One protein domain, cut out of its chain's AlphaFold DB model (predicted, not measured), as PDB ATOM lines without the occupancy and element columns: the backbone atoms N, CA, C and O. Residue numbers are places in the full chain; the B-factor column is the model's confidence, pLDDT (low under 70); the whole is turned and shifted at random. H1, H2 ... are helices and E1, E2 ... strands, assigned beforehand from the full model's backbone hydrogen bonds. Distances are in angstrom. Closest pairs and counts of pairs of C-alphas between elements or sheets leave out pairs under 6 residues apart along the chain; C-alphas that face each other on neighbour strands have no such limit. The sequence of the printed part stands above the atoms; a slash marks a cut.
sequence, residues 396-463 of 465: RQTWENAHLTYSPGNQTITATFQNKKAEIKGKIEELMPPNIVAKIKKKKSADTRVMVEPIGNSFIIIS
ATOM      1  N   ARG A 396      13.772 -31.658 -16.869       80.25
ATOM      2  CA  ARG A 396      14.446 -32.346 -15.757       80.25
ATOM      3  C   ARG A 396      13.395 -32.939 -14.820       80.25
ATOM      4  O   ARG A 396      12.458 -32.250 -14.424       80.25
ATOM      5  N   GLN A 397      13.555 -34.210 -14.470       84.38
ATOM      6  CA  GLN A 397      12.660 -34.929 -13.574       84.38
ATOM      7  C   GLN A 397      13.379 -35.208 -12.255       84.38
ATOM      8  O   GLN A 397      14.519 -35.665 -12.241       84.38
ATOM      9  N   THR A 398      12.703 -34.976 -11.134       86.25
ATOM     10  CA  THR A 398      13.191 -35.405  -9.823       86.25
ATOM     11  C   THR A 398      12.541 -36.728  -9.440       86.25
ATOM     12  O   THR A 398      11.319 -36.865  -9.461       86.25
ATOM     13  N   TRP A 399      13.362 -37.722  -9.118       89.06
ATOM     14  CA  TRP A 399      12.948 -38.996  -8.547       89.06
ATOM     15  C   TRP A 399      13.192 -38.937  -7.044       89.06
ATOM     16  O   TRP A 399      14.335 -38.947  -6.605       89.06
ATOM     17  N   GLU A 400      12.122 -38.839  -6.256       83.81
ATOM     18  CA  GLU A 400      12.222 -38.610  -4.805       83.81
ATOM     19  C   GLU A 400      12.747 -39.828  -4.024       83.81
ATOM     20  O   GLU A 400      13.292 -39.666  -2.937       83.81
ATOM     21  N   ASN A 401      12.627 -41.042  -4.572       86.06
ATOM     22  CA  ASN A 401      13.085 -42.270  -3.918       86.06
ATOM     23  C   ASN A 401      13.647 -43.275  -4.938       86.06
ATOM     24  O   ASN A 401      13.066 -44.336  -5.171       86.06
ATOM     25  N   ALA A 402      14.723 -42.898  -5.629       87.69
ATOM     26  CA  ALA A 402      15.359 -43.751  -6.629       87.69
ATOM     27  C   ALA A 402      16.337 -44.737  -5.981       87.69
ATOM     28  O   ALA A 402      17.163 -44.347  -5.154       87.69
ATOM     29  N   HIS A 403      16.290 -45.994  -6.424       89.06
ATOM     30  CA  HIS A 403      17.220 -47.028  -5.985       89.06
ATOM     31  C   HIS A 403      18.531 -46.914  -6.762       89.06
ATOM     32  O   HIS A 403      18.571 -47.154  -7.974       89.06
ATOM     33  N   LEU A 404      19.605 -46.531  -6.077       88.44
ATOM     34  CA  LEU A 404      20.942 -46.419  -6.645       88.44
ATOM     35  C   LEU A 404      21.721 -47.714  -6.467       88.44
ATOM     36  O   LEU A 404      21.762 -48.280  -5.379       88.44
ATOM     37  N   THR A 405      22.424 -48.120  -7.517       85.94
ATOM     38  CA  THR A 405      23.389 -49.224  -7.502       85.94
ATOM     39  C   THR A 405      24.705 -48.768  -8.117       85.94
ATOM     40  O   THR A 405      24.721 -47.993  -9.075       85.94
ATOM     41  N   TYR A 406      25.823 -49.234  -7.555       84.12
ATOM     42  CA  TYR A 406      27.158 -48.916  -8.057       84.12
ATOM     43  C   TYR A 406      27.868 -50.170  -8.557       84.12
ATOM     44  O   TYR A 406      27.993 -51.154  -7.825       84.12
ATOM     45  N   SER A 407      28.371 -50.104  -9.791       82.62
ATOM     46  CA  SER A 407      29.168 -51.154 -10.425       82.62
ATOM     47  C   SER A 407      30.656 -50.771 -10.416       82.62
ATOM     48  O   SER A 407      31.077 -49.943 -11.225       82.62
ATOM     49  N   PRO A 408      31.495 -51.369  -9.543       75.25
ATOM     50  CA  PRO A 408      32.904 -50.983  -9.413       75.25
ATOM     51  C   PRO A 408      33.749 -51.266 -10.660       75.25
ATOM     52  O   PRO A 408      34.721 -50.558 -10.901       75.25
ATOM     53  N   GLY A 409      33.381 -52.278 -11.456       72.94
ATOM     54  CA  GLY A 409      34.152 -52.698 -12.633       72.94
ATOM     55  C   GLY A 409      34.174 -51.669 -13.769       72.94
ATOM     56  O   GLY A 409      35.157 -51.593 -14.495       72.94
ATOM     57  N   ASN A 410      33.126 -50.853 -13.905       77.94
ATOM     58  CA  ASN A 410      33.007 -49.826 -14.947       77.94
ATOM     59  C   ASN A 410      32.706 -48.424 -14.384       77.94
ATOM     60  O   ASN A 410      32.327 -47.534 -15.147       77.94
ATOM     61  N   GLN A 411      32.829 -48.245 -13.061       82.75
ATOM     62  CA  GLN A 411      32.557 -47.000 -12.331       82.75
ATOM     63  C   GLN A 411      31.214 -46.352 -12.716       82.75
ATOM     64  O   GLN A 411      31.114 -45.137 -12.876       82.75
ATOM     65  N   THR A 412      30.182 -47.175 -12.924       83.56
ATOM     66  CA  THR A 412      28.852 -46.706 -13.332       83.56
ATOM     67  C   THR A 412      27.905 -46.694 -12.139       83.56
ATOM     68  O   THR A 412      27.784 -47.685 -11.414       83.56
ATOM     69  N   ILE A 413      27.225 -45.565 -11.953       86.94
ATOM     70  CA  ILE A 413      26.127 -45.394 -11.005       86.94
ATOM     71  C   ILE A 413      24.828 -45.501 -11.795       86.94
ATOM     72  O   ILE A 413      24.644 -44.813 -12.795       86.94
ATOM     73  N   THR A 414      23.931 -46.371 -11.347       88.19
ATOM     74  CA  THR A 414      22.610 -46.575 -11.941       88.19
ATOM     75  C   THR A 414      21.533 -46.212 -10.931       88.19
ATOM     76  O   THR A 414      21.484 -46.819  -9.865       88.19
ATOM     77  N   ALA A 415      20.648 -45.278 -11.277       89.31
ATOM     78  CA  ALA A 415      19.419 -44.984 -10.547       89.31
ATOM     79  C   ALA A 415      18.233 -45.682 -11.221       89.31
ATOM     80  O   ALA A 415      18.084 -45.603 -12.440       89.31
ATOM     81  N   THR A 416      17.370 -46.329 -10.438       88.75
ATOM     82  CA  THR A 416      16.138 -46.960 -10.931       88.75
ATOM     83  C   THR A 416      14.928 -46.423 -10.173       88.75
ATOM     84  O   THR A 416      14.929 -46.399  -8.943       88.75
ATOM     85  N   PHE A 417      13.884 -46.002 -10.890       89.38
ATOM     86  CA  PHE A 417      12.637 -45.503 -10.306       89.38
ATOM     87  C   PHE A 417      11.451 -45.838 -11.218       89.38
ATOM     88  O   PHE A 417      11.453 -45.458 -12.385       89.38
ATOM     89  N   GLN A 418      10.439 -46.555 -10.707       81.00
ATOM     90  CA  GLN A 418       9.207 -46.908 -11.442       81.00
ATOM     91  C   GLN A 418       9.462 -47.446 -12.873       81.00
ATOM     92  O   GLN A 418       8.928 -46.923 -13.849       81.00
ATOM     93  N   ASN A 419      10.318 -48.470 -13.003       79.38
ATOM     94  CA  ASN A 419      10.761 -49.084 -14.271       79.38
ATOM     95  C   ASN A 419      11.541 -48.170 -15.241       79.38
ATOM     96  O   ASN A 419      11.806 -48.565 -16.375       79.38
ATOM     97  N   LYS A 420      11.964 -46.980 -14.805       84.81
ATOM     98  CA  LYS A 420      12.890 -46.107 -15.539       84.81
ATOM     99  C   LYS A 420      14.294 -46.224 -14.957       84.81
ATOM    100  O   LYS A 420      14.454 -46.400 -13.749       84.81
ATOM    101  N   LYS A 421      15.304 -46.111 -15.821       88.62
ATOM    102  CA  LYS A 421      16.724 -46.246 -15.476       88.62
ATOM    103  C   LYS A 421      17.496 -45.007 -15.923       88.62
ATOM    104  O   LYS A 421      17.304 -44.548 -17.047       88.62
ATOM    105  N   ALA A 422      18.354 -44.489 -15.049       87.62
ATOM    106  CA  ALA A 422      19.293 -43.419 -15.357       87.62
ATOM    107  C   ALA A 422      20.716 -43.838 -14.990       87.62
ATOM    108  O   ALA A 422      20.915 -44.478 -13.956       87.62
ATOM    109  N   GLU A 423      21.702 -43.475 -15.805       88.75
ATOM    110  CA  GLU A 423      23.101 -43.844 -15.565       88.75
ATOM    111  C   GLU A 423      24.036 -42.643 -15.649       88.75
ATOM    112  O   GLU A 423      23.814 -41.709 -16.417       88.75
ATOM    113  N   ILE A 424      25.114 -42.689 -14.868       87.19
ATOM    114  CA  ILE A 424      26.260 -41.791 -15.002       87.19
ATOM    115  C   ILE A 424      27.548 -42.567 -14.715       87.19
ATOM    116  O   ILE A 424      27.586 -43.431 -13.834       87.19
ATOM    117  N   LYS A 425      28.609 -42.271 -15.469       84.06
ATOM    118  CA  LYS A 425      29.952 -42.810 -15.230       84.06
ATOM    119  C   LYS A 425      30.791 -41.789 -14.480       84.06
ATOM    120  O   LYS A 425      30.856 -40.634 -14.888       84.06
ATOM    121  N   GLY A 426      31.466 -42.226 -13.426       75.94
ATOM    122  CA  GLY A 426      32.403 -41.389 -12.687       75.94
ATOM    123  C   GLY A 426      32.692 -41.913 -11.289       75.94
ATOM    124  O   GLY A 426      32.147 -42.926 -10.845       75.94
ATOM    125  N   LYS A 427      33.583 -41.215 -10.585       72.38
ATOM    126  CA  LYS A 427      33.957 -41.568  -9.215       72.38
ATOM    127  C   LYS A 427      32.820 -41.221  -8.262       72.38
ATOM    128  O   LYS A 427      32.309 -40.104  -8.281       72.38
ATOM    129  N   ILE A 428      32.457 -42.166  -7.397       73.19
ATOM    130  CA  ILE A 428      31.363 -41.994  -6.428       73.19
ATOM    131  C   ILE A 428      31.591 -40.804  -5.486       73.19
ATOM    132  O   ILE A 428      30.624 -40.184  -5.066       73.19
ATOM    133  N   GLU A 429      32.847 -40.449  -5.193       75.31
ATOM    134  CA  GLU A 429      33.205 -39.299  -4.352       75.31
ATOM    135  C   GLU A 429      32.964 -37.936  -5.018       75.31
ATOM    136  O   GLU A 429      32.830 -36.941  -4.314       75.31
ATOM    137  N   GLU A 430      32.928 -37.874  -6.352       72.50
ATOM    138  CA  GLU A 430      32.744 -36.623  -7.106       72.50
ATOM    139  C   GLU A 430      31.268 -36.358  -7.434       72.50
ATOM    140  O   GLU A 430      30.880 -35.218  -7.670       72.50
ATOM    141  N   LEU A 431      30.443 -37.409  -7.442       70.69
ATOM    142  CA  LEU A 431      29.067 -37.369  -7.949       70.69
ATOM    143  C   LEU A 431      27.994 -37.457  -6.860       70.69
ATOM    144  O   LEU A 431      26.807 -37.351  -7.169       70.69
ATOM    145  N   MET A 432      28.378 -37.703  -5.604       76.88
ATOM    146  CA  MET A 432      27.432 -38.009  -4.531       76.88
ATOM    147  C   MET A 432      27.802 -37.327  -3.207       76.88
ATOM    148  O   MET A 432      28.984 -37.247  -2.861       76.88
ATOM    149  N   PRO A 433      26.806 -36.933  -2.399       79.81
ATOM    150  CA  PRO A 433      27.021 -36.473  -1.033       79.81
ATOM    151  C   PRO A 433      27.719 -37.529  -0.139       79.81
ATOM    152  O   PRO A 433      27.432 -38.729  -0.260       79.81
ATOM    153  N   PRO A 434      28.600 -37.132   0.809       76.81
ATOM    154  CA  PRO A 434      29.417 -38.060   1.611       76.81
ATOM    155  C   PRO A 434      28.621 -39.113   2.402       76.81
ATOM    156  O   PRO A 434      29.052 -40.259   2.560       76.81
ATOM    157  N   ASN A 435      27.431 -38.745   2.875       78.12
ATOM    158  CA  ASN A 435      26.476 -39.609   3.575       78.12
ATOM    159  C   ASN A 435      25.947 -40.755   2.690       78.12
ATOM    160  O   ASN A 435      25.727 -41.861   3.191       78.12
ATOM    161  N   ILE A 436      25.771 -40.522   1.387       79.94
ATOM    162  CA  ILE A 436      25.335 -41.542   0.425       79.94
ATOM    163  C   ILE A 436      26.520 -42.408  -0.019       79.94
ATOM    164  O   ILE A 436      26.393 -43.634  -0.072       79.94
ATOM    165  N   VAL A 437      27.700 -41.807  -0.225       78.88
ATOM    166  CA  VAL A 437      28.946 -42.537  -0.533       78.88
ATOM    167  C   VAL A 437      29.240 -43.596   0.533       78.88
ATOM    168  O   VAL A 437      29.548 -44.742   0.198       78.88
ATOM    169  N   ALA A 438      29.093 -43.256   1.817       77.31
ATOM    170  CA  ALA A 438      29.297 -44.197   2.919       77.31
ATOM    171  C   ALA A 438      28.325 -45.395   2.873       77.31
ATOM    172  O   ALA A 438      28.724 -46.533   3.138       77.31
ATOM    173  N   LYS A 439      27.058 -45.167   2.494       76.88
ATOM    174  CA  LYS A 439      26.042 -46.226   2.357       76.88
ATOM    175  C   LYS A 439      26.321 -47.134   1.156       76.88
ATOM    176  O   LYS A 439      26.300 -48.356   1.314       76.88
ATOM    177  N   ILE A 440      26.670 -46.564   0.002       81.00
ATOM    178  CA  ILE A 440      27.001 -47.332  -1.207       81.00
ATOM    179  C   ILE A 440      28.301 -48.123  -1.036       81.00
ATOM    180  O   ILE A 440      28.345 -49.289  -1.420       81.00
ATOM    181  N   LYS A 441      29.337 -47.576  -0.385       76.75
ATOM    182  CA  LYS A 441      30.561 -48.344  -0.079       76.75
ATOM    183  C   LYS A 441      30.287 -49.556   0.821       76.75
ATOM    184  O   LYS A 441      30.955 -50.574   0.679       76.75
ATOM    185  N   LYS A 442      29.291 -49.469   1.712       76.12
ATOM    186  CA  LYS A 442      28.945 -50.539   2.662       76.12
ATOM    187  C   LYS A 442      27.978 -51.587   2.096       76.12
ATOM    188  O   LYS A 442      28.134 -52.764   2.397       76.12
ATOM    189  N   LYS A 443      26.971 -51.180   1.314       74.94
ATOM    190  CA  LYS A 443      25.873 -52.056   0.844       74.94
ATOM    191  C   LYS A 443      25.725 -52.140  -0.682       74.94
ATOM    192  O   LYS A 443      24.794 -52.780  -1.162       74.94
ATOM    193  N   LYS A 444      26.608 -51.486  -1.448       74.88
ATOM    194  CA  LYS A 444      26.570 -51.342  -2.923       74.88
ATOM    195  C   LYS A 444      25.283 -50.723  -3.491       74.88
ATOM    196  O   LYS A 444      25.144 -50.630  -4.709       74.88
ATOM    197  N   SER A 445      24.381 -50.267  -2.624       82.81
ATOM    198  CA  SER A 445      23.097 -49.666  -2.974       82.81
ATOM    199  C   SER A 445      22.646 -48.637  -1.932       82.81
ATOM    200  O   SER A 445      23.081 -48.688  -0.775       82.81
ATOM    201  N   ALA A 446      21.808 -47.688  -2.351       86.69
ATOM    202  CA  ALA A 446      21.164 -46.697  -1.488       86.69
ATOM    203  C   ALA A 446      19.903 -46.133  -2.158       86.69
ATOM    204  O   ALA A 446      19.902 -45.930  -3.366       86.69
ATOM    205  N   ASP A 447      18.873 -45.817  -1.377       85.88
ATOM    206  CA  ASP A 447      17.710 -45.073  -1.864       85.88
ATOM    207  C   ASP A 447      17.881 -43.589  -1.533       85.88
ATOM    208  O   ASP A 447      18.189 -43.241  -0.387       85.88
ATOM    209  N   THR A 448      17.748 -42.719  -2.535       87.06
ATOM    210  CA  THR A 448      17.833 -41.265  -2.343       87.06
ATOM    211  C   THR A 448      17.123 -40.494  -3.455       87.06
ATOM    212  O   THR A 448      16.658 -41.061  -4.450       87.06
ATOM    213  N   ARG A 449      17.069 -39.174  -3.289       86.12
ATOM    214  CA  ARG A 449      16.564 -38.235  -4.279       86.12
ATOM    215  C   ARG A 449      17.559 -38.090  -5.430       86.12
ATOM    216  O   ARG A 449      18.719 -37.764  -5.209       86.12
ATOM    217  N   VAL A 450      17.116 -38.282  -6.668       87.50
ATOM    218  CA  VAL A 450      17.969 -38.152  -7.860       87.50
ATOM    219  C   VAL A 450      17.300 -37.228  -8.866       87.50
ATOM    220  O   VAL A 450      16.133 -37.411  -9.206       87.50
ATOM    221  N   MET A 451      18.027 -36.231  -9.358       84.88
ATOM    222  CA  MET A 451      17.583 -35.415 -10.483       84.88
ATOM    223  C   MET A 451      18.120 -36.022 -11.771       84.88
ATOM    224  O   MET A 451      19.324 -36.247 -11.893       84.88
ATOM    225  N   VAL A 452      17.233 -36.267 -12.727       86.38
ATOM    226  CA  VAL A 452      17.568 -36.865 -14.014       86.38
ATOM    227  C   VAL A 452      17.094 -35.998 -15.172       86.38
ATOM    228  O   VAL A 452      16.117 -35.257 -15.057       86.38
ATOM    229  N   GLU A 453      17.770 -36.106 -16.305       84.56
ATOM    230  CA  GLU A 453      17.404 -35.432 -17.550       84.56
ATOM    231  C   GLU A 453      17.178 -36.482 -18.646       84.56
ATOM    232  O   GLU A 453      18.005 -37.386 -18.797       84.56
ATOM    233  N   PRO A 454      16.050 -36.439 -19.378       79.44
ATOM    234  CA  PRO A 454      15.823 -37.370 -20.473       79.44
ATOM    235  C   PRO A 454      16.753 -37.065 -21.656       79.44
ATOM    236  O   PRO A 454      16.830 -35.933 -22.128       79.44
ATOM    237  N   ILE A 455      17.422 -38.102 -22.159       74.56
ATOM    238  CA  ILE A 455      18.230 -38.093 -23.383       74.56
ATOM    239  C   ILE A 455      17.717 -39.233 -24.270       74.56
ATOM    240  O   ILE A 455      18.023 -40.408 -24.052       74.56
ATOM    241  N   GLY A 456      16.893 -38.895 -25.266       70.50
ATOM    242  CA  GLY A 456      16.210 -39.883 -26.109       70.50
ATOM    243  C   GLY A 456      15.238 -40.753 -25.299       70.50
ATOM    244  O   GLY A 456      14.377 -40.227 -24.601       70.50
ATOM    245  N   ASN A 457      15.395 -42.080 -25.370       71.38
ATOM    246  CA  ASN A 457      14.591 -43.053 -24.607       71.38
ATOM    247  C   ASN A 457      15.177 -43.397 -23.220       71.38
ATOM    248  O   ASN A 457      14.647 -44.269 -22.531       71.38
ATOM    249  N   SER A 458      16.263 -42.735 -22.813       72.12
ATOM    250  CA  SER A 458      16.992 -42.998 -21.567       72.12
ATOM    251  C   SER A 458      17.082 -41.741 -20.701       72.12
ATOM    252  O   SER A 458      16.742 -40.644 -21.138       72.12
ATOM    253  N   PHE A 459      17.561 -41.886 -19.465       85.38
ATOM    254  CA  PHE A 459      17.792 -40.770 -18.547       85.38
ATOM    255  C   PHE A 459      19.277 -40.691 -18.161       85.38
ATOM    256  O   PHE A 459      19.932 -41.720 -17.994       85.38
ATOM    257  N   ILE A 460      19.804 -39.482 -17.980       87.50
ATOM    258  CA  ILE A 460      21.113 -39.246 -17.354       87.50
ATOM    259  C   ILE A 460      20.919 -38.657 -15.958       87.50
ATOM    260  O   ILE A 460      19.966 -37.916 -15.724       87.50
ATOM    261  N   ILE A 461      21.804 -38.988 -15.020       85.94
ATOM    262  CA  ILE A 461      21.779 -38.416 -13.668       85.94
ATOM    263  C   ILE A 461      22.471 -37.048 -13.684       85.94
ATOM    264  O   ILE A 461      23.619 -36.945 -14.095       85.94
ATOM    265  N   ILE A 462      21.781 -36.013 -13.210       85.06
ATOM    266  CA  ILE A 462      22.288 -34.634 -13.121       85.06
ATOM    267  C   ILE A 462      22.799 -34.321 -11.719       85.06
ATOM    268  O   ILE A 462      23.826 -33.672 -11.553       85.06
ATOM    269  N   SER A 463      22.078 -34.770 -10.693       81.62
ATOM    270  CA  SER A 463      22.508 -34.631  -9.303       81.62
ATOM    271  C   SER A 463      21.884 -35.705  -8.426       81.62
ATOM    272  O   SER A 463      20.829 -36.261  -8.745       81.62
TER     273      SER A 463
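AT A GLANCE: This is residues 396 to 463 of the 465 residues of the protein "Type III-B CRISPR module RAMP protein Cmr6" of Deltaproteobacteria bacterium CG23_combo_of_CG06-09_8_20_14_all_51_20 (UniProt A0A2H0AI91). What is the shape of this domain? It is a small closed barrel of five strands, with two helices, H1 and H2, outside it and gathered at one end of its length. How does the ring run? Round it stand E1, E2, E3, E5, E4 and back to E1, mixed, with E3 and E5 the parallel pair and the other neighbours antiparallel. What is the make-up? The printed part has 68 residues with five named strands and two named helices in the order E1 E2 E3 H1 H2 E4 E5, and the class is mixed, helices and strands. It is compact, with a radius of gyration of the C-alphas of 11.0 A, and spans 31 by 23 by 19 A.

IN THESE COORDINATES: Where does the first half lie? E1, residues 397 to 407, begins at C-alpha 397 (12.660, -34.929, -13.574) and is 23.4 A long, with a bend of 91 degrees at residue 400. E2 is residues 412 to 417, 16.5 A, and E3 residues 420 to 425, 17.4 A. What follows? H1 is residues 428 to 431, 5.4 A, and H2 residues 434 to 443, 14.5 A. E4, residues 445 to 455, is 24.0 A long and bends by 87 degrees at residue 448; E5, residues 458 to 463, is 15.8 A long and ends at C-alpha 463 (22.508, -34.631, -9.303).

HOW THE PARTS SIT: How do the first strands pair? E1, E2 and E3 form a meander, each strand the antiparallel neighbour of the one before, with N 405 and O 414 at 2.8 A and N 415 and O 422 at 2.8 A. How does the ring close? E3 and E5 are parallel, with N 423 and O 459 at 3.3 A. E5 and E4 form an antiparallel hairpin, with N 455 and O 458 at 2.8 A, and E4 is antiparallel to E1, with N 399 and O 450 at 2.8 A. Where are the helices? H1 is on the barrel at a height of 8.5 A, only just over none of its strands, as 2 of its 4 C-alphas fall on E2; its closest C-alpha pair with E5 is Leu 431 and Ser 463, 7.2 A. H2 is on it at 7.5 A, over E4 and slantwise to the strands at 53 degrees to E4 on the local plane; their closest C-alphas are those of Ile 440 and Ala 446, 5.9 A. What of the helices' backbones? In H2, 5 of 6 O i to N i+4 pairs are within hydrogen-bond range, and H1 is too short for such a pair.

THE WHOLE: How large is it? The two C-alphas farthest apart, those of Lys 442 and Gly 456, are 33.2 A apart. Are there cuts, long links or weak places? The printed part has no cut, and its links are tight. The mean pLDDT of the printed part is 81.7, and no printed residue is under 70.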